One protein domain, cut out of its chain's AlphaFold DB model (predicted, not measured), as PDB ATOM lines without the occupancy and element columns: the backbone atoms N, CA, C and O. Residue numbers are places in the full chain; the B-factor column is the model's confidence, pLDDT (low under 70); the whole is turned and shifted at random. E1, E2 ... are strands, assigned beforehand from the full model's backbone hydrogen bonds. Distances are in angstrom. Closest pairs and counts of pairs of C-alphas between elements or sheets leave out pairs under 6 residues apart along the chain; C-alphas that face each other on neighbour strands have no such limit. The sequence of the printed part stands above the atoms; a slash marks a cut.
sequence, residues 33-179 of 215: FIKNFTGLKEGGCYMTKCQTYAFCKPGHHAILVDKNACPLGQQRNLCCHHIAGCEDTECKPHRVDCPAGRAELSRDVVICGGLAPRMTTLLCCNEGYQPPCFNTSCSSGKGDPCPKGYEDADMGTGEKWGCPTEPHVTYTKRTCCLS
ATOM      1  N   PHE A  33     216.856 208.775 180.111       39.03
ATOM      2  CA  PHE A  33     218.049 208.099 180.575       39.03
ATOM      3  C   PHE A  33     219.085 208.290 179.471       39.03
ATOM      4  O   PHE A  33     219.111 207.520 178.512       39.03
ATOM      5  N   ILE A  34     219.885 209.361 179.554       50.62
ATOM      6  CA  ILE A  34     221.002 209.568 178.632       50.62
ATOM      7  C   ILE A  34     221.803 208.266 178.641       50.62
ATOM      8  O   ILE A  34     222.345 207.872 179.681       50.62
ATOM      9  N   LYS A  35     221.794 207.548 177.511       52.62
ATOM     10  CA  LYS A  35     222.459 206.249 177.402       52.62
ATOM     11  C   LYS A  35     223.934 206.460 177.746       52.62
ATOM     12  O   LYS A  35     224.528 207.474 177.387       52.62
ATOM     13  N   ASN A  36     224.546 205.521 178.464       47.19
ATOM     14  CA  ASN A  36     225.986 205.570 178.699       47.19
ATOM     15  C   ASN A  36     226.703 205.366 177.355       47.19
ATOM     16  O   ASN A  36     226.973 204.236 176.960       47.19
ATOM     17  N   PHE A  37     227.008 206.454 176.646       53.69
ATOM     18  CA  PHE A  37     227.790 206.454 175.406       53.69
ATOM     19  C   PHE A  37     229.280 206.240 175.708       53.69
ATOM     20  O   PHE A  37     230.139 206.995 175.276       53.69
ATOM     21  N   THR A  38     229.610 205.208 176.486       44.72
ATOM     22  CA  THR A  38     230.981 204.869 176.900       44.72
ATOM     23  C   THR A  38     231.696 203.951 175.895       44.72
ATOM     24  O   THR A  38     232.704 203.324 176.215       44.72
ATOM     25  N   GLY A  39     231.205 203.863 174.656       42.12
ATOM     26  CA  GLY A  39     231.600 202.862 173.654       42.12
ATOM     27  C   GLY A  39     232.859 203.153 172.825       42.12
ATOM     28  O   GLY A  39     232.972 202.669 171.702       42.12
ATOM     29  N   LEU A  40     233.817 203.938 173.317       42.97
ATOM     30  CA  LEU A  40     235.046 204.241 172.575       42.97
ATOM     31  C   LEU A  40     236.247 204.046 173.502       42.97
ATOM     32  O   LEU A  40     236.654 204.960 174.218       42.97
ATOM     33  N   LYS A  41     236.822 202.838 173.459       41.72
ATOM     34  CA  LYS A  41     238.046 202.473 174.190       41.72
ATOM     35  C   LYS A  41     239.260 203.364 173.860       41.72
ATOM     36  O   LYS A  41     240.225 203.304 174.606       41.72
ATOM     37  N   GLU A  42     239.202 204.221 172.834       42.19
ATOM     38  CA  GLU A  42     240.325 205.091 172.433       42.19
ATOM     39  C   GLU A  42     239.939 206.539 172.054       42.19
ATOM     40  O   GLU A  42     240.651 207.205 171.315       42.19
ATOM     41  N   GLY A  43     238.836 207.086 172.578       53.19
ATOM     42  CA  GLY A  43     238.546 208.524 172.376       53.19
ATOM     43  C   GLY A  43     237.160 208.999 172.805       53.19
ATOM     44  O   GLY A  43     236.683 210.035 172.351       53.19
ATOM     45  N   GLY A  44     236.469 208.195 173.611       66.81
ATOM     46  CA  GLY A  44     235.021 208.246 173.749       66.81
ATOM     47  C   GLY A  44     234.508 209.311 174.681       66.81
ATOM     48  O   GLY A  44     235.077 209.548 175.745       66.81
ATOM     49  N   CYS A  45     233.378 209.896 174.300       74.88
ATOM     50  CA  CYS A  45     232.614 210.749 175.184       74.88
ATOM     51  C   CYS A  45     232.321 210.055 176.517       74.88
ATOM     52  O   CYS A  45     232.165 208.838 176.596       74.88
ATOM     53  N   TYR A  46     232.222 210.837 177.582       76.81
ATOM     54  CA  TYR A  46     231.841 210.336 178.888       76.81
ATOM     55  C   TYR A  46     230.923 211.334 179.581       76.81
ATOM     56  O   TYR A  46     231.025 212.544 179.386       76.81
ATOM     57  N   MET A  47     230.033 210.822 180.422       80.81
ATOM     58  CA  MET A  47     229.178 211.655 181.256       80.81
ATOM     59  C   MET A  47     229.891 211.967 182.573       80.81
ATOM     60  O   MET A  47     230.441 211.069 183.218       80.81
ATOM     61  N   THR A  48     229.904 213.230 182.995       83.06
ATOM     62  CA  THR A  48     230.376 213.579 184.343       83.06
ATOM     63  C   THR A  48     229.378 213.107 185.402       83.06
ATOM     64  O   THR A  48     228.223 212.787 185.123       83.06
ATOM     65  N   LYS A  49     229.803 213.101 186.666       84.94
ATOM     66  CA  LYS A  49     228.871 212.956 187.792       84.94
ATOM     67  C   LYS A  49     228.061 214.247 187.973       84.94
ATOM     68  O   LYS A  49     228.509 215.306 187.531       84.94
ATOM     69  N   CYS A  50     226.917 214.152 188.651       85.25
ATOM     70  CA  CYS A  50     226.159 215.321 189.093       85.25
ATOM     71  C   CYS A  50     226.983 216.128 190.098       85.25
ATOM     72  O   CYS A  50     227.431 215.595 191.117       85.25
ATOM     73  N   GLN A  51     227.232 217.392 189.772       87.88
ATOM     74  CA  GLN A  51     228.019 218.326 190.571       87.88
ATOM     75  C   GLN A  51     227.455 219.738 190.405       87.88
ATOM     76  O   GLN A  51     226.876 220.061 189.373       87.88
ATOM     77  N   THR A  52     227.646 220.610 191.396       84.75
ATOM     78  CA  THR A  52     227.231 222.023 191.293       84.75
ATOM     79  C   THR A  52     227.922 222.731 190.125       84.75
ATOM     80  O   THR A  52     227.315 223.551 189.447       84.75
ATOM     81  N   TYR A  53     229.172 222.349 189.845       82.25
ATOM     82  CA  TYR A  53     229.941 222.808 188.695       82.25
ATOM     83  C   TYR A  53     230.608 221.606 188.030       82.25
ATOM     84  O   TYR A  53     231.696 221.188 188.422       82.25
ATOM     85  N   ALA A  54     229.928 221.006 187.055       84.06
ATOM     86  CA  ALA A  54     230.509 219.928 186.264       84.06
ATOM     87  C   ALA A  54     231.477 220.497 185.217       84.06
ATOM     88  O   ALA A  54     231.105 221.377 184.437       84.06
ATOM     89  N   PHE A  55     232.694 219.951 185.172       85.56
ATOM     90  CA  PHE A  55     233.715 220.292 184.182       85.56
ATOM     91  C   PHE A  55     234.195 219.050 183.435       85.56
ATOM     92  O   PHE A  55     234.285 217.951 183.993       85.56
ATOM     93  N   CYS A  56     234.536 219.238 182.163       84.00
ATOM     94  CA  CYS A  56     235.200 218.209 181.380       84.00
ATOM     95  C   CYS A  56     236.689 218.129 181.739       84.00
ATOM     96  O   CYS A  56     237.313 219.113 182.131       84.00
ATOM     97  N   LYS A  57     237.261 216.930 181.618       83.38
ATOM     98  CA  LYS A  57     238.691 216.676 181.762       83.38
ATOM     99  C   LYS A  57     239.431 217.444 180.663       83.38
ATOM    100  O   LYS A  57     238.860 217.645 179.588       83.38
ATOM    101  N   PRO A  58     240.702 217.814 180.881       80.12
ATOM    102  CA  PRO A  58     241.517 218.434 179.842       80.12
ATOM    103  C   PRO A  58     241.444 217.670 178.510       80.12
ATOM    104  O   PRO A  58     241.416 216.435 178.483       80.12
ATOM    105  N   GLY A  59     241.348 218.414 177.407       74.50
ATOM    106  CA  GLY A  59     241.175 217.860 176.059       74.50
ATOM    107  C   GLY A  59     239.752 217.396 175.722       74.50
ATOM    108  O   GLY A  59     239.534 216.904 174.618       74.50
ATOM    109  N   HIS A  60     238.786 217.532 176.634       79.19
ATOM    110  CA  HIS A  60     237.371 217.275 176.367       79.19
ATOM    111  C   HIS A  60     236.554 218.561 176.486       79.19
ATOM    112  O   HIS A  60     236.846 219.422 177.314       79.19
ATOM    113  N   HIS A  61     235.503 218.663 175.685       79.75
ATOM    114  CA  HIS A  61     234.563 219.776 175.680       79.75
ATOM    115  C   HIS A  61     233.152 219.258 175.956       79.75
ATOM    116  O   HIS A  61     232.825 218.105 175.657       79.75
ATOM    117  N   ALA A  62     232.337 220.098 176.592       80.81
ATOM    118  CA  ALA A  62     230.959 219.758 176.902       80.81
ATOM    119  C   ALA A  62     230.115 219.904 175.633       80.81
ATOM    120  O   ALA A  62     229.957 221.010 175.127       80.81
ATOM    121  N   ILE A  63     229.575 218.791 175.141       79.44
ATOM    122  CA  ILE A  63     228.583 218.789 174.057       79.44
ATOM    123  C   ILE A  63     227.200 219.128 174.609       79.44
ATOM    124  O   ILE A  63     226.403 219.797 173.959       79.44
ATOM    125  N   LEU A  64     226.925 218.674 175.829       78.56
ATOM    126  CA  LEU A  64     225.634 218.795 176.484       78.56
ATOM    127  C   LEU A  64     225.835 219.087 177.968       78.56
ATOM    128  O   LEU A  64     226.705 218.488 178.605       78.56
ATOM    129  N   VAL A  65     224.994 219.966 178.512       80.50
ATOM    130  CA  VAL A  65     224.874 220.235 179.948       80.50
ATOM    131  C   VAL A  65     223.481 219.808 180.397       80.50
ATOM    132  O   VAL A  65     222.491 220.482 180.125       80.50
ATOM    133  N   ASP A  66     223.415 218.698 181.117       74.75
ATOM    134  CA  ASP A  66     222.187 218.137 181.665       74.75
ATOM    135  C   ASP A  66     222.007 218.600 183.117       74.75
ATOM    136  O   ASP A  66     222.690 218.152 184.044       74.75
ATOM    137  N   LYS A  67     221.077 219.540 183.299       75.44
ATOM    138  CA  LYS A  67     220.660 220.063 184.610       75.44
ATOM    139  C   LYS A  67     219.435 219.341 185.170       75.44
ATOM    140  O   LYS A  67     219.096 219.543 186.329       75.44
ATOM    141  N   ASN A  68     218.744 218.554 184.347       75.25
ATOM    142  CA  ASN A  68     217.436 218.002 184.687       75.25
ATOM    143  C   ASN A  68     217.563 216.637 185.364       75.25
ATOM    144  O   ASN A  68     216.761 216.310 186.231       75.25
ATOM    145  N   ALA A  69     218.588 215.855 185.019       73.12
ATOM    146  CA  ALA A  69     218.809 214.546 185.628       73.12
ATOM    147  C   ALA A  69     219.541 214.594 186.980       73.12
ATOM    148  O   ALA A  69     219.841 213.544 187.552       73.12
ATOM    149  N   CYS A  70     219.877 215.786 187.482       78.44
ATOM    150  CA  CYS A  70     220.660 215.959 188.700       78.44
ATOM    151  C   CYS A  70     219.848 216.661 189.807       78.44
ATOM    152  O   CYS A  70     219.138 217.630 189.541       78.44
ATOM    153  N   PRO A  71     219.953 216.208 191.070       82.75
ATOM    154  CA  PRO A  71     219.217 216.802 192.181       82.75
ATOM    155  C   PRO A  71     219.805 218.159 192.601       82.75
ATOM    156  O   PRO A  71     220.976 218.452 192.365       82.75
ATOM    157  N   LEU A  72     219.005 218.965 193.307       83.75
ATOM    158  CA  LEU A  72     219.465 220.150 194.052       83.75
ATOM    159  C   LEU A  72     220.218 221.197 193.203       83.75
ATOM    160  O   LEU A  72     221.175 221.812 193.670       83.75
ATOM    161  N   GLY A  73     219.803 221.394 191.948       79.75
ATOM    162  CA  GLY A  73     220.419 222.380 191.050       79.75
ATOM    163  C   GLY A  73     221.830 222.009 190.582       79.75
ATOM    164  O   GLY A  73     222.531 222.854 190.028       79.75
ATOM    165  N   GLN A  74     222.257 220.765 190.808       85.94
ATOM    166  CA  GLN A  74     223.469 220.220 190.215       85.94
ATOM    167  C   GLN A  74     223.281 219.989 188.712       85.94
ATOM    168  O   GLN A  74     222.169 219.960 188.192       85.94
ATOM    169  N   GLN A  75     224.392 219.785 188.018       86.06
ATOM    170  CA  GLN A  75     224.423 219.462 186.601       86.06
ATOM    171  C   GLN A  75     225.454 218.371 186.318       86.06
ATOM    172  O   GLN A  75     226.386 218.151 187.097       86.06
ATOM    173  N   ARG A  76     225.302 217.698 185.185       84.69
ATOM    174  CA  ARG A  76     226.315 216.818 184.601       84.69
ATOM    175  C   ARG A  76     226.515 217.182 183.137       84.69
ATOM    176  O   ARG A  76     225.601 217.688 182.498       84.69
ATOM    177  N   ASN A  77     227.698 216.914 182.603       85.56
ATOM    178  CA  ASN A  77     228.033 217.236 181.226       85.56
ATOM    179  C   ASN A  77     228.361 215.964 180.449       85.56
ATOM    180  O   ASN A  77     229.101 215.110 180.948       85.56
ATOM    181  N   LEU A  78     227.892 215.884 179.204       83.44
ATOM    182  CA  LEU A  78     228.444 214.951 178.226       83.44
ATOM    183  C   LEU A  78     229.723 215.567 177.666       83.44
ATOM    184  O   LEU A  78     229.685 216.549 176.925       83.44
ATOM    185  N   CYS A  79     230.855 214.996 178.045       83.00
ATOM    186  CA  CYS A  79     232.177 215.469 177.679       83.00
ATOM    187  C   CYS A  79     232.753 214.596 176.575       83.00
ATOM    188  O   CYS A  79     233.025 213.422 176.811       83.00
ATOM    189  N   CYS A  80     232.994 215.168 175.404       77.75
ATOM    190  CA  CYS A  80     233.621 214.477 174.283       77.75
ATOM    191  C   CYS A  80     235.038 214.988 174.078       77.75
ATOM    192  O   CYS A  80     235.310 216.172 174.292       77.75
ATOM    193  N   HIS A  81     235.957 214.104 173.684       73.06
ATOM    194  CA  HIS A  81     237.275 214.548 173.246       73.06
ATOM    195  C   HIS A  81     237.100 215.513 172.073       73.06
ATOM    196  O   HIS A  81     236.123 215.372 171.333       73.06
ATOM    197  N   HIS A  82     237.992 216.504 171.940       63.22
ATOM    198  CA  HIS A  82     237.969 217.426 170.803       63.22
ATOM    199  C   HIS A  82     237.709 216.633 169.529       63.22
ATOM    200  O   HIS A  82     238.387 215.635 169.265       63.22
ATOM    201  N   ILE A  83     236.688 217.042 168.786       63.56
ATOM    202  CA  ILE A  83     236.322 216.371 167.558       63.56
ATOM    203  C   ILE A  83     237.402 216.738 166.535       63.56
ATOM    204  O   ILE A  83     237.297 217.729 165.819       63.56
ATOM    205  N   ALA A  84     238.522 216.018 166.545       61.91
ATOM    206  CA  ALA A  84     239.623 216.270 165.632       61.91
ATOM    207  C   ALA A  84     239.105 216.141 164.194       61.91
ATOM    208  O   ALA A  84     238.643 215.076 163.794       61.91
ATOM    209  N   GLY A  85     239.163 217.241 163.442       69.56
ATOM    210  CA  GLY A  85     238.624 217.316 162.087       69.56
ATOM    211  C   GLY A  85     237.256 217.983 161.971       69.56
ATOM    212  O   GLY A  85     236.816 218.155 160.841       69.56
ATOM    213  N   CYS A  86     236.623 218.405 163.071       79.00
ATOM    214  CA  CYS A  86     235.431 219.249 163.025       79.00
ATOM    215  C   CYS A  86     235.657 220.609 163.678       79.00
ATOM    216  O   CYS A  86     236.357 220.717 164.683       79.00
ATOM    217  N   GLU A  87     235.044 221.635 163.106       81.56
ATOM    218  CA  GLU A  87     235.081 223.002 163.607       81.56
ATOM    219  C   GLU A  87     233.743 223.696 163.364       81.56
ATOM    220  O   GLU A  87     233.089 223.470 162.340       81.56
ATOM    221  N   ASP A  88     233.355 224.551 164.307       81.56
ATOM    222  CA  ASP A  88     232.272 225.495 164.082       81.56
ATOM    223  C   ASP A  88     232.774 226.620 163.173       81.56
ATOM    224  O   ASP A  88     233.820 227.227 163.419       81.56
ATOM    225  N   THR A  89     232.029 226.929 162.118       82.06
ATOM    226  CA  THR A  89     232.318 228.100 161.289       82.06
ATOM    227  C   THR A  89     232.085 229.387 162.073       82.06
ATOM    228  O   THR A  89     231.192 229.458 162.921       82.06
ATOM    229  N   GLU A  90     232.775 230.456 161.681       81.56
ATOM    230  CA  GLU A  90     232.473 231.805 162.155       81.56
ATOM    231  C   GLU A  90     230.988 232.161 161.980       81.56
ATOM    232  O   GLU A  90     230.369 231.859 160.954       81.56
ATOM    233  N   CYS A  91     230.435 232.863 162.966       78.25
ATOM    234  CA  CYS A  91     229.071 233.365 162.914       78.25
ATOM    235  C   CYS A  91     228.883 234.365 161.773       78.25
ATOM    236  O   CYS A  91     229.547 235.403 161.738       78.25
ATOM    237  N   LYS A  92     227.929 234.103 160.874       80.12
ATOM    238  CA  LYS A  92     227.579 235.041 159.795       80.12
ATOM    239  C   LYS A  92     226.065 235.229 159.681       80.12
ATOM    240  O   LYS A  92     225.315 234.291 159.940       80.12
ATOM    241  N   PRO A  93     225.593 236.425 159.281       70.81
ATOM    242  CA  PRO A  93     224.162 236.721 159.179       70.81
ATOM    243  C   PRO A  93     223.463 235.962 158.040       70.81
ATOM    244  O   PRO A  93     222.293 235.621 158.170       70.81
ATOM    245  N   HIS A  94     224.163 235.663 156.939       66.19
ATOM    246  CA  HIS A  94     223.605 234.945 155.789       66.19
ATOM    247  C   HIS A  94     224.638 234.024 155.141       66.19
ATOM    248  O   HIS A  94     225.827 234.334 155.154       66.19
ATOM    249  N   ARG A  95     224.135 232.929 154.549       68.25
ATOM    250  CA  ARG A  95     224.841 231.917 153.746       68.25
ATOM    251  C   ARG A  95     226.216 231.532 154.298       68.25
ATOM    252  O   ARG A  95     227.246 232.105 153.953       68.25
ATOM    253  N   VAL A  96     226.192 230.506 155.135       79.62
ATOM    254  CA  VAL A  96     227.388 229.823 155.618       79.62
ATOM    255  C   VAL A  96     227.448 228.476 154.932       79.62
ATOM    256  O   VAL A  96     226.446 227.756 154.944       79.62
ATOM    257  N   ASP A  97     228.602 228.191 154.341       85.94
ATOM    258  CA  ASP A  97     228.944 226.943 153.672       85.94
ATOM    259  C   ASP A  97     230.234 226.415 154.319       85.94
ATOM    260  O   ASP A  97     231.094 227.205 154.731       85.94
ATOM    261  N   CYS A  98     230.368 225.092 154.431       86.81
ATOM    262  CA  CYS A  98     231.600 224.499 154.936       86.81
ATOM    263  C   CYS A  98     232.777 224.757 153.978       86.81
ATOM    264  O   CYS A  98     232.582 224.807 152.760       86.81
ATOM    265  N   PRO A  99     234.011 224.911 154.499       86.69
ATOM    266  CA  PRO A  99     235.207 224.982 153.666       86.69
ATOM    267  C   PRO A  99     235.347 223.748 152.762       86.69
ATOM    268  O   PRO A  99     234.862 222.669 153.095       86.69
ATOM    269  N   ALA A 100     236.056 223.889 151.640       86.25
ATOM    270  CA  ALA A 100     236.301 222.772 150.726       86.25
ATOM    271  C   ALA A 100     236.965 221.578 151.444       86.25
ATOM    272  O   ALA A 100     237.901 221.764 152.224       86.25
ATOM    273  N   GLY A 101     236.486 220.362 151.161       83.81
ATOM    274  CA  GLY A 101     236.933 219.130 151.822       83.81
ATOM    275  C   GLY A 101     236.286 218.879 153.188       83.81
ATOM    276  O   GLY A 101     236.740 218.001 153.931       83.81
ATOM    277  N   ARG A 102     235.244 219.644 153.544       88.19
ATOM    278  CA  ARG A 102     234.455 219.452 154.762       88.19
ATOM    279  C   ARG A 102     232.962 219.331 154.465       88.19
ATOM    280  O   ARG A 102     232.409 220.082 153.669       88.19
ATOM    281  N   ALA A 103     232.314 218.412 155.167       85.75
ATOM    282  CA  ALA A 103     230.882 218.176 155.153       85.75
ATOM    283  C   ALA A 103     230.189 218.883 156.328       85.75
ATOM    284  O   ALA A 103     230.694 218.901 157.454       85.75
ATOM    285  N   GLU A 104     229.008 219.438 156.061       87.88
ATOM    286  CA  GLU A 104     228.115 220.002 157.077       87.88
ATOM    287  C   GLU A 104     227.436 218.873 157.856       87.88
ATOM    288  O   GLU A 104     226.802 218.001 157.259       87.88
ATOM    289  N   LEU A 105     227.553 218.891 159.185       81.38
ATOM    290  CA  LEU A 105     226.829 217.964 160.063       81.38
ATOM    291  C   LEU A 105     225.644 218.605 160.771       81.38
ATOM    292  O   LEU A 105     224.640 217.939 161.022       81.38
ATOM    293  N   SER A 106     225.752 219.884 161.112       81.62
ATOM    294  CA  SER A 106     224.645 220.639 161.683       81.62
ATOM    295  C   SER A 106     224.776 222.123 161.379       81.62
ATOM    296  O   SER A 106     225.861 222.629 161.090       81.62
ATOM    297  N   ARG A 107     223.636 222.810 161.435       82.31
ATOM    298  CA  ARG A 107     223.474 224.232 161.161       82.31
ATOM    299  C   ARG A 107     222.743 224.877 162.318       82.31
ATOM    300  O   ARG A 107     221.519 224.835 162.411       82.31
ATOM    301  N   ASP A 108     223.500 225.496 163.200       72.62
ATOM    302  CA  ASP A 108     222.942 226.188 164.342       72.62
ATOM    303  C   ASP A 108     222.599 227.635 163.996       72.62
ATOM    304  O   ASP A 108     223.365 228.370 163.370       72.62
ATOM    305  N   VAL A 109     221.415 228.060 164.430       63.28
ATOM    306  CA  VAL A 109     221.016 229.466 164.416       63.28
ATOM    307  C   VAL A 109     221.231 229.994 165.823       63.28
ATOM    308  O   VAL A 109     220.456 229.695 166.728       63.28
ATOM    309  N   VAL A 110     222.292 230.768 166.007       66.50
ATOM    310  CA  VAL A 110     222.706 231.297 167.308       66.50
ATOM    311  C   VAL A 110     222.701 232.819 167.300       66.50
ATOM    312  O   VAL A 110     222.887 233.485 166.279       66.50
ATOM    313  N   ILE A 111     222.482 233.395 168.478       57.69
ATOM    314  CA  ILE A 111     222.670 234.826 168.701       57.69
ATOM    315  C   ILE A 111     224.148 235.023 169.044       57.69
ATOM    316  O   ILE A 111     224.560 234.856 170.192       57.69
ATOM    317  N   CYS A 112     224.969 235.334 168.043       59.62
ATOM    318  CA  CYS A 112     226.394 235.579 168.255       59.62
ATOM    319  C   CYS A 112     226.619 237.001 168.784       59.62
ATOM    320  O   CYS A 112     226.965 237.914 168.041       59.62
ATOM    321  N   GLY A 113     226.382 237.183 170.087       55.38
ATOM    322  CA  GLY A 113     226.529 238.455 170.803       55.38
ATOM    323  C   GLY A 113     225.192 239.152 171.083       55.38
ATOM    324  O   GLY A 113     224.284 239.139 170.260       55.38
ATOM    325  N   GLY A 114     225.070 239.781 172.259       50.44
ATOM    326  CA  GLY A 114     223.793 240.192 172.873       50.44
ATOM    327  C   GLY A 114     222.927 241.227 172.134       50.44
ATOM    328  O   GLY A 114     221.849 241.545 172.620       50.44
ATOM    329  N   LEU A 115     223.370 241.753 170.988       55.78
ATOM    330  CA  LEU A 115     222.610 242.687 170.140       55.78
ATOM    331  C   LEU A 115     222.690 242.342 168.642       55.78
ATOM    332  O   LEU A 115     222.223 243.112 167.802       55.78
ATOM    333  N   ALA A 116     223.314 241.219 168.285       62.12
ATOM    334  CA  ALA A 116     223.507 240.841 166.895       62.12
ATOM    335  C   ALA A 116     222.212 240.259 166.295       62.12
ATOM    336  O   ALA A 116     221.451 239.590 167.004       62.12
ATOM    337  N   PRO A 117     221.951 240.468 164.988       66.94
ATOM    338  CA  PRO A 117     220.910 239.718 164.291       66.94
ATOM    339  C   PRO A 117     221.193 238.218 164.416       66.94
ATOM    340  O   PRO A 117     222.328 237.819 164.673       66.94
ATOM    341  N   ARG A 118     220.177 237.371 164.217       68.19
ATOM    342  CA  ARG A 118     220.393 235.919 164.206       68.19
ATOM    343  C   ARG A 118     221.479 235.567 163.204       68.19
ATOM    344  O   ARG A 118     221.355 235.879 162.023       68.19
ATOM    345  N   MET A 119     222.530 234.933 163.701       74.50
ATOM    346  CA  MET A 119     223.634 234.459 162.888       74.50
ATOM    347  C   MET A 119     223.547 232.945 162.778       74.50
ATOM    348  O   MET A 119     222.928 232.264 163.595       74.50
ATOM    349  N   THR A 120     224.143 232.417 161.725       75.94
ATOM    350  CA  THR A 120     224.250 230.984 161.499       75.94
ATOM    351  C   THR A 120     225.689 230.553 161.740       75.94
ATOM    352  O   THR A 120     226.616 231.242 161.307       75.94
ATOM    353  N   THR A 121     225.861 229.417 162.409       82.00
ATOM    354  CA  THR A 121     227.116 228.662 162.463       82.00
ATOM    355  C   THR A 121     226.857 227.267 161.914       82.00
ATOM    356  O   THR A 121     225.748 226.741 162.009       82.00
ATOM    357  N   LEU A 122     227.871 226.674 161.303       85.81
ATOM    358  CA  LEU A 122     227.866 225.288 160.872       85.81
ATOM    359  C   LEU A 122     228.875 224.505 161.676       85.81
ATOM    360  O   LEU A 122     230.004 224.964 161.811       85.81
ATOM    361  N   LEU A 123     228.505 223.297 162.082       85.81
ATOM    362  CA  LEU A 123     229.484 222.294 162.453       85.81
ATOM    363  C   LEU A 123     229.971 221.607 161.176       85.81
ATOM    364  O   LEU A 123     229.246 220.816 160.562       85.81
ATOM    365  N   CYS A 124     231.200 221.919 160.779       86.69
ATOM    366  CA  CYS A 124     231.836 221.384 159.584       86.69
ATOM    367  C   CYS A 124     232.896 220.361 159.960       86.69
ATOM    368  O   CYS A 124     233.816 220.676 160.707       86.69
ATOM    369  N   CYS A 125     232.811 219.164 159.393       86.06
ATOM    370  CA  CYS A 125     233.743 218.068 159.632       86.06
ATOM    371  C   CYS A 125     234.482 217.689 158.357       86.06
ATOM    372  O   CYS A 125     233.904 217.778 157.284       86.06
ATOM    373  N   ASN A 126     235.727 217.226 158.447       85.12
ATOM    374  CA  ASN A 126     236.437 216.645 157.304       85.12
ATOM    375  C   ASN A 126     235.562 215.585 156.622       85.12
ATOM    376  O   ASN A 126     234.921 214.779 157.298       85.12
ATOM    377  N   GLU A 127     235.526 215.588 155.292       81.88
ATOM    378  CA  GLU A 127     234.760 214.593 154.540       81.88
ATOM    379  C   GLU A 127     235.132 213.164 154.977       81.88
ATOM    380  O   GLU A 127     236.305 212.821 155.125       81.88
ATOM    381  N   GLY A 128     234.117 212.337 155.241       75.56
ATOM    382  CA  GLY A 128     234.282 210.965 155.737       75.56
ATOM    383  C   GLY A 128     234.544 210.831 157.243       75.56
ATOM    384  O   GLY A 128     234.448 209.724 157.770       75.56
ATOM    385  N   TYR A 129     234.818 211.920 157.966       80.75
ATOM    386  CA  TYR A 129     234.965 211.871 159.418       80.75
ATOM    387  C   TYR A 129     233.600 211.857 160.122       80.75
ATOM    388  O   TYR A 129     232.731 212.685 159.855       80.75
ATOM    389  N   GLN A 130     233.437 210.933 161.069       78.56
ATOM    390  CA  GLN A 130     232.232 210.797 161.886       78.56
ATOM    391  C   GLN A 130     232.546 211.128 163.355       78.56
ATOM    392  O   GLN A 130     233.176 210.311 164.037       78.56
ATOM    393  N   PRO A 131     232.129 212.301 163.877       77.94
ATOM    394  CA  PRO A 131     232.326 212.640 165.282       77.94
ATOM    395  C   PRO A 131     231.671 211.642 166.230       77.94
ATOM    396  O   PRO A 131     230.578 211.172 165.928       77.94
ATOM    397  N   PRO A 132     232.249 211.402 167.421       79.25
ATOM    398  CA  PRO A 132     231.626 210.584 168.458       79.25
ATOM    399  C   PRO A 132     230.227 211.058 168.857       79.25
ATOM    400  O   PRO A 132     229.320 210.238 168.955       79.25
ATOM    401  N   CYS A 133     230.056 212.365 169.064       80.25
ATOM    402  CA  CYS A 133     228.764 212.999 169.278       80.25
ATOM    403  C   CYS A 133     228.788 214.440 168.763       80.25
ATOM    404  O   CYS A 133     229.846 215.066 168.740       80.25
ATOM    405  N   PHE A 134     227.627 214.975 168.410       82.44
ATOM    406  CA  PHE A 134     227.428 216.375 168.048       82.44
ATOM    407  C   PHE A 134     225.985 216.792 168.343       82.44
ATOM    408  O   PHE A 134     225.130 215.934 168.568       82.44
ATOM    409  N   ASN A 135     225.692 218.091 168.339       83.56
ATOM    410  CA  ASN A 135     224.310 218.548 168.421       83.56
ATOM    411  C   ASN A 135     223.760 218.909 167.040       83.56
ATOM    412  O   ASN A 135     224.454 219.527 166.233       83.56
ATOM    413  N   THR A 136     222.500 218.560 166.792       84.81
ATOM    414  CA  THR A 136     221.781 218.938 165.575       84.81
ATOM    415  C   THR A 136     221.522 220.439 165.528       84.81
ATOM    416  O   THR A 136     221.616 221.142 166.533       84.81
ATOM    417  N   SER A 137     221.098 220.904 164.360       84.19
ATOM    418  CA  SER A 137     220.482 222.212 164.183       84.19
ATOM    419  C   SER A 137     219.295 222.397 165.135       84.19
ATOM    420  O   SER A 137     218.535 221.455 165.387       84.19
ATOM    421  N   CYS A 138     219.089 223.621 165.616       81.81
ATOM    422  CA  CYS A 138     217.819 224.007 166.224       81.81
ATOM    423  C   CYS A 138     216.720 224.045 165.155       81.81
ATOM    424  O   CYS A 138     216.754 224.898 164.267       81.81
ATOM    425  N   SER A 139     215.716 223.175 165.264       82.50
ATOM    426  CA  SER A 139     214.564 223.166 164.355       82.50
ATOM    427  C   SER A 139     213.239 223.239 165.114       82.50
ATOM    428  O   SER A 139     213.135 222.876 166.288       82.50
ATOM    429  N   SER A 140     212.213 223.811 164.482       79.62
ATOM    430  CA  SER A 140     210.900 223.984 165.110       79.62
ATOM    431  C   SER A 140     210.220 222.637 165.364       79.62
ATOM    432  O   SER A 140     210.293 221.730 164.534       79.62
ATOM    433  N   GLY A 141     209.478 222.511 166.463       79.62
ATOM    434  CA  GLY A 141     208.710 221.299 166.756       79.62
ATOM    435  C   GLY A 141     209.553 220.237 167.459       79.62
ATOM    436  O   GLY A 141     210.030 220.484 168.560       79.62
ATOM    437  N   LYS A 142     209.696 219.035 166.886       73.50
ATOM    438  CA  LYS A 142     210.385 217.903 167.547       73.50
ATOM    439  C   LYS A 142     211.907 217.871 167.348       73.50
ATOM    440  O   LYS A 142     212.542 216.985 167.913       73.50
ATOM    441  N   GLY A 143     212.493 218.801 166.598       74.62
ATOM    442  CA  GLY A 143     213.914 218.736 166.248       74.62
ATOM    443  C   GLY A 143     214.173 217.745 165.109       74.62
ATOM    444  O   GLY A 143     213.416 216.783 164.936       74.62
ATOM    445  N   ASP A 144     215.248 217.961 164.357       81.56
ATOM    446  CA  ASP A 144     215.648 217.059 163.276       81.56
ATOM    447  C   ASP A 144     216.174 215.746 163.870       81.56
ATOM    448  O   ASP A 144     216.884 215.784 164.879       81.56
ATOM    449  N   PRO A 145     215.817 214.578 163.307       85.75
ATOM    450  CA  PRO A 145     216.300 213.300 163.813       85.75
ATOM    451  C   PRO A 145     217.809 213.159 163.590       85.75
ATOM    452  O   PRO A 145     218.357 213.708 162.631       85.75
ATOM    453  N   CYS A 146     218.476 212.363 164.430       85.44
ATOM    454  CA  CYS A 146     219.874 212.029 164.188       85.44
ATOM    455  C   CYS A 146     220.075 211.338 162.830       85.44
ATOM    456  O   CYS A 146     219.259 210.498 162.432       85.44
ATOM    457  N   PRO A 147     221.167 211.658 162.109       85.62
ATOM    458  CA  PRO A 147     221.463 211.020 160.835       85.62
ATOM    459  C   PRO A 147     221.790 209.534 161.017       85.62
ATOM    460  O   PRO A 147     222.116 209.063 162.109       85.62
ATOM    461  N   LYS A 148     221.735 208.775 159.917       83.25
ATOM    462  CA  LYS A 148     222.069 207.345 159.918       83.25
ATOM    463  C   LYS A 148     223.460 207.119 160.528       83.25
ATOM    464  O   LYS A 148     224.413 207.804 160.177       83.25
ATOM    465  N   GLY A 149     223.564 206.131 161.417       79.38
ATOM    466  CA  GLY A 149     224.792 205.835 162.164       79.38
ATOM    467  C   GLY A 149     224.863 206.515 163.534       79.38
ATOM    468  O   GLY A 149     225.694 206.131 164.356       79.38
ATOM    469  N   TYR A 150     223.948 207.441 163.825       83.31
ATOM    470  CA  TYR A 150     223.816 208.105 165.117       83.31
ATOM    471  C   TYR A 150     222.507 207.724 165.816       83.31
ATOM    472  O   TYR A 150     221.502 207.415 165.181       83.31
ATOM    473  N   GLU A 151     222.532 207.755 167.142       84.06
ATOM    474  CA  GLU A 151     221.382 207.602 168.026       84.06
ATOM    475  C   GLU A 151     221.143 208.885 168.821       84.06
ATOM    476  O   GLU A 151     222.089 209.582 169.202       84.06
ATOM    477  N   ASP A 152     219.869 209.145 169.117       83.00
ATOM    478  CA  ASP A 152     219.452 210.217 170.016       83.00
ATOM    479  C   ASP A 152     220.001 209.953 171.427       83.00
ATOM    480  O   ASP A 152     219.639 208.973 172.089       83.00
ATOM    481  N   ALA A 153     220.883 210.838 171.879       78.19
ATOM    482  CA  ALA A 153     221.450 210.831 173.220       78.19
ATOM    483  C   ALA A 153     220.614 211.646 174.199       78.19
ATOM    484  O   ALA A 153     220.388 211.208 175.327       78.19
ATOM    485  N   ASP A 154     220.177 212.821 173.756       80.44
ATOM    486  CA  ASP A 154     219.345 213.728 174.531       80.44
ATOM    487  C   ASP A 154     218.615 214.715 173.604       80.44
ATOM    488  O   ASP A 154     218.962 214.852 172.426       80.44
ATOM    489  N   MET A 155     217.590 215.390 174.118       82.00
ATOM    490  CA  MET A 155     216.804 216.380 173.387       82.00
ATOM    491  C   MET A 155     216.375 217.499 174.327       82.00
ATOM    492  O   MET A 155     215.886 217.255 175.426       82.00
ATOM    493  N   GLY A 156     216.434 218.738 173.856       77.44
ATOM    494  CA  GLY A 156     215.840 219.832 174.606       77.44
ATOM    495  C   GLY A 156     215.501 221.049 173.780       77.44
ATOM    496  O   GLY A 156     215.655 221.069 172.559       77.44
ATOM    497  N   THR A 157     214.947 222.046 174.465       80.25
ATOM    498  CA  THR A 157     214.266 223.173 173.831       80.25
ATOM    499  C   THR A 157     214.701 224.521 174.398       80.25
ATOM    500  O   THR A 157     215.067 224.649 175.571       80.25
ATOM    501  N   GLY A 158     214.626 225.545 173.542       75.44
ATOM    502  CA  GLY A 158     214.838 226.951 173.897       75.44
ATOM    503  C   GLY A 158     216.280 227.339 174.249       75.44
ATOM    504  O   GLY A 158     217.234 226.605 173.989       75.44
ATOM    505  N   GLU A 159     216.432 228.514 174.871       74.00
ATOM    506  CA  GLU A 159     217.738 229.147 175.134       74.00
ATOM    507  C   GLU A 159     218.674 228.298 175.997       74.00
ATOM    508  O   GLU A 159     219.890 228.339 175.823       74.00
ATOM    509  N   LYS A 160     218.123 227.470 176.897       71.38
ATOM    510  CA  LYS A 160     218.915 226.553 177.738       71.38
ATOM    511  C   LYS A 160     219.733 225.551 176.916       71.38
ATOM    512  O   LYS A 160     220.729 225.043 177.417       71.38
ATOM    513  N   TRP A 161     219.305 225.293 175.683       72.62
ATOM    514  CA  TRP A 161     219.937 224.401 174.714       72.62
ATOM    515  C   TRP A 161     220.626 225.158 173.570       72.62
ATOM    516  O   TRP A 161     221.005 224.565 172.564       72.62
ATOM    517  N   GLY A 162     220.795 226.476 173.714       74.12
ATOM    518  CA  GLY A 162     221.385 227.333 172.686       74.12
ATOM    519  C   GLY A 162     220.463 227.592 171.494       74.12
ATOM    520  O   GLY A 162     220.932 228.106 170.483       74.12
ATOM    521  N   CYS A 163     219.172 227.256 171.599       78.00
ATOM    522  CA  CYS A 163     218.198 227.553 170.557       78.00
ATOM    523  C   CYS A 163     217.532 228.913 170.762       78.00
ATOM    524  O   CYS A 163     217.266 229.298 171.903       78.00
ATOM    525  N   PRO A 164     217.202 229.630 169.672       74.50
ATOM    526  CA  PRO A 164     216.504 230.899 169.771       74.50
ATOM    527  C   PRO A 164     215.106 230.692 170.360       74.50
ATOM    528  O   PRO A 164     214.448 229.681 170.112       74.50
ATOM    529  N   THR A 165     214.631 231.675 171.116       72.62
ATOM    530  CA  THR A 165     213.234 231.747 171.551       72.62
ATOM    531  C   THR A 165     212.464 232.724 170.680       72.62
ATOM    532  O   THR A 165     212.862 233.879 170.525       72.62
ATOM    533  N   GLU A 166     211.337 232.273 170.136       73.62
ATOM    534  CA  GLU A 166     210.344 233.140 169.503       73.62
ATOM    535  C   GLU A 166     209.005 233.035 170.221       73.62
ATOM    536  O   GLU A 166     208.655 231.960 170.722       73.62
ATOM    537  N   PRO A 167     208.209 234.119 170.222       75.62
ATOM    538  CA  PRO A 167     206.813 234.034 170.609       75.62
ATOM    539  C   PRO A 167     206.117 232.934 169.795       75.62
ATOM    540  O   PRO A 167     206.118 232.964 168.569       75.62
ATOM    541  N   HIS A 168     205.515 231.967 170.487       77.12
ATOM    542  CA  HIS A 168     204.721 230.874 169.904       77.12
ATOM    543  C   HIS A 168     205.477 229.818 169.077       77.12
ATOM    544  O   HIS A 168     204.830 228.901 168.569       77.12
ATOM    545  N   VAL A 169     206.811 229.858 168.999       78.06
ATOM    546  CA  VAL A 169     207.604 228.805 168.340       78.06
ATOM    547  C   VAL A 169     208.571 228.180 169.335       78.06
ATOM    548  O   VAL A 169     209.407 228.848 169.940       78.06
ATOM    549  N   THR A 170     208.458 226.864 169.502       79.81
ATOM    550  CA  THR A 170     209.420 226.076 170.278       79.81
ATOM    551  C   THR A 170     210.435 225.464 169.327       79.81
ATOM    552  O   THR A 170     210.077 224.646 168.476       79.81
ATOM    553  N   TYR A 171     211.691 225.871 169.485       82.69
ATOM    554  CA  TYR A 171     212.827 225.254 168.815       82.69
ATOM    555  C   TYR A 171     213.407 224.154 169.689       82.69
ATOM    556  O   TYR A 171     213.573 224.330 170.901       82.69
ATOM    557  N   THR A 172     213.729 223.045 169.042       83.19
ATOM    558  CA  THR A 172     214.236 221.826 169.651       83.19
ATOM    559  C   THR A 172     215.557 221.457 169.003       83.19
ATOM    560  O   THR A 172     215.751 221.639 167.802       83.19
ATOM    561  N   LYS A 173     216.457 220.919 169.816       84.88
ATOM    562  CA  LYS A 173     217.778 220.440 169.430       84.88
ATOM    563  C   LYS A 173     217.999 219.061 170.019       84.88
ATOM    564  O   LYS A 173     217.507 218.773 171.112       84.88
ATOM    565  N   ARG A 174     218.721 218.216 169.293       86.75
ATOM    566  CA  ARG A 174     219.093 216.874 169.738       86.75
ATOM    567  C   ARG A 174     220.598 216.773 169.868       86.75
ATOM    568  O   ARG A 174     221.338 217.369 169.088       86.75
ATOM    569  N   THR A 175     221.045 215.988 170.833       84.75
ATOM    570  CA  THR A 175     222.416 215.493 170.879       84.75
ATOM    571  C   THR A 175     222.434 214.123 170.218       84.75
ATOM    572  O   THR A 175     221.728 213.214 170.651       84.75
ATOM    573  N   CYS A 176     223.241 213.977 169.176       84.38
ATOM    574  CA  CYS A 176     223.415 212.756 168.406       84.38
ATOM    575  C   CYS A 176     224.761 212.135 168.730       84.38
ATOM    576  O   CYS A 176     225.784 212.803 168.615       84.38
ATOM    577  N   CYS A 177     224.773 210.855 169.083       83.00
ATOM    578  CA  CYS A 177     225.997 210.107 169.356       83.00
ATOM    579  C   CYS A 177     226.085 208.878 168.457       83.00
ATOM    580  O   CYS A 177     225.065 208.263 168.163       83.00
ATOM    581  N   LEU A 178     227.290 208.514 168.018       79.62
ATOM    582  CA  LEU A 178     227.495 207.330 167.188       79.62
ATOM    583  C   LEU A 178     226.899 206.096 167.867       79.62
ATOM    584  O   LEU A 178     227.207 205.789 169.023       79.62
ATOM    585  N   SER A 179     226.055 205.377 167.129       72.38
ATOM    586  CA  SER A 179     225.505 204.105 167.580       72.38
ATOM    587  C   SER A 179     226.629 203.079 167.699       72.38
ATOM    588  O   SER A 179     227.476 202.966 166.809       72.38
TER     589      SER A 179
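This is residues 33 to 179 of the 215 residues of an uncharacterized protein of Folsomia candida (UniProt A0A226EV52). With little regular structure, the antiparallel hairpin E1 E2 faces the sheet E6-E8-E7 in a crossed sandwich, and the sheet E3-E5-E4 stands to one side, both antiparallel. The 147 printed residues have eight named strands and no named helix, all strand in class, with under half of the residues in strands. The whole is compact, radius of gyration of the C-alphas 15.3 A, spanning 39 by 38 by 27 A.

E1 is residues 60 to 66, C-alpha 60 at (237.371, 217.275, 176.367), E2 76 to 81, E3 86 to 88, E4 102 to 110, E5 119 to 126, E6 133 to 135, E7 150 to 157 and E8 171 to 178, 23.2 A long, C-alpha 178 at (227.495, 207.330, 167.188).

In hairpin E1 E2, N 61 and O 80 are within hydrogen-bond range, 2.9 A. The closest C-alphas of E1 and E6, Ile 63 and Phe 134, are 6.6 A apart.

The printed part has no cut. Links E3 to E4, E6 to E7 and E7 to E8 are long. pLDDT is under 70 in 28 residues, among them 33 to 44.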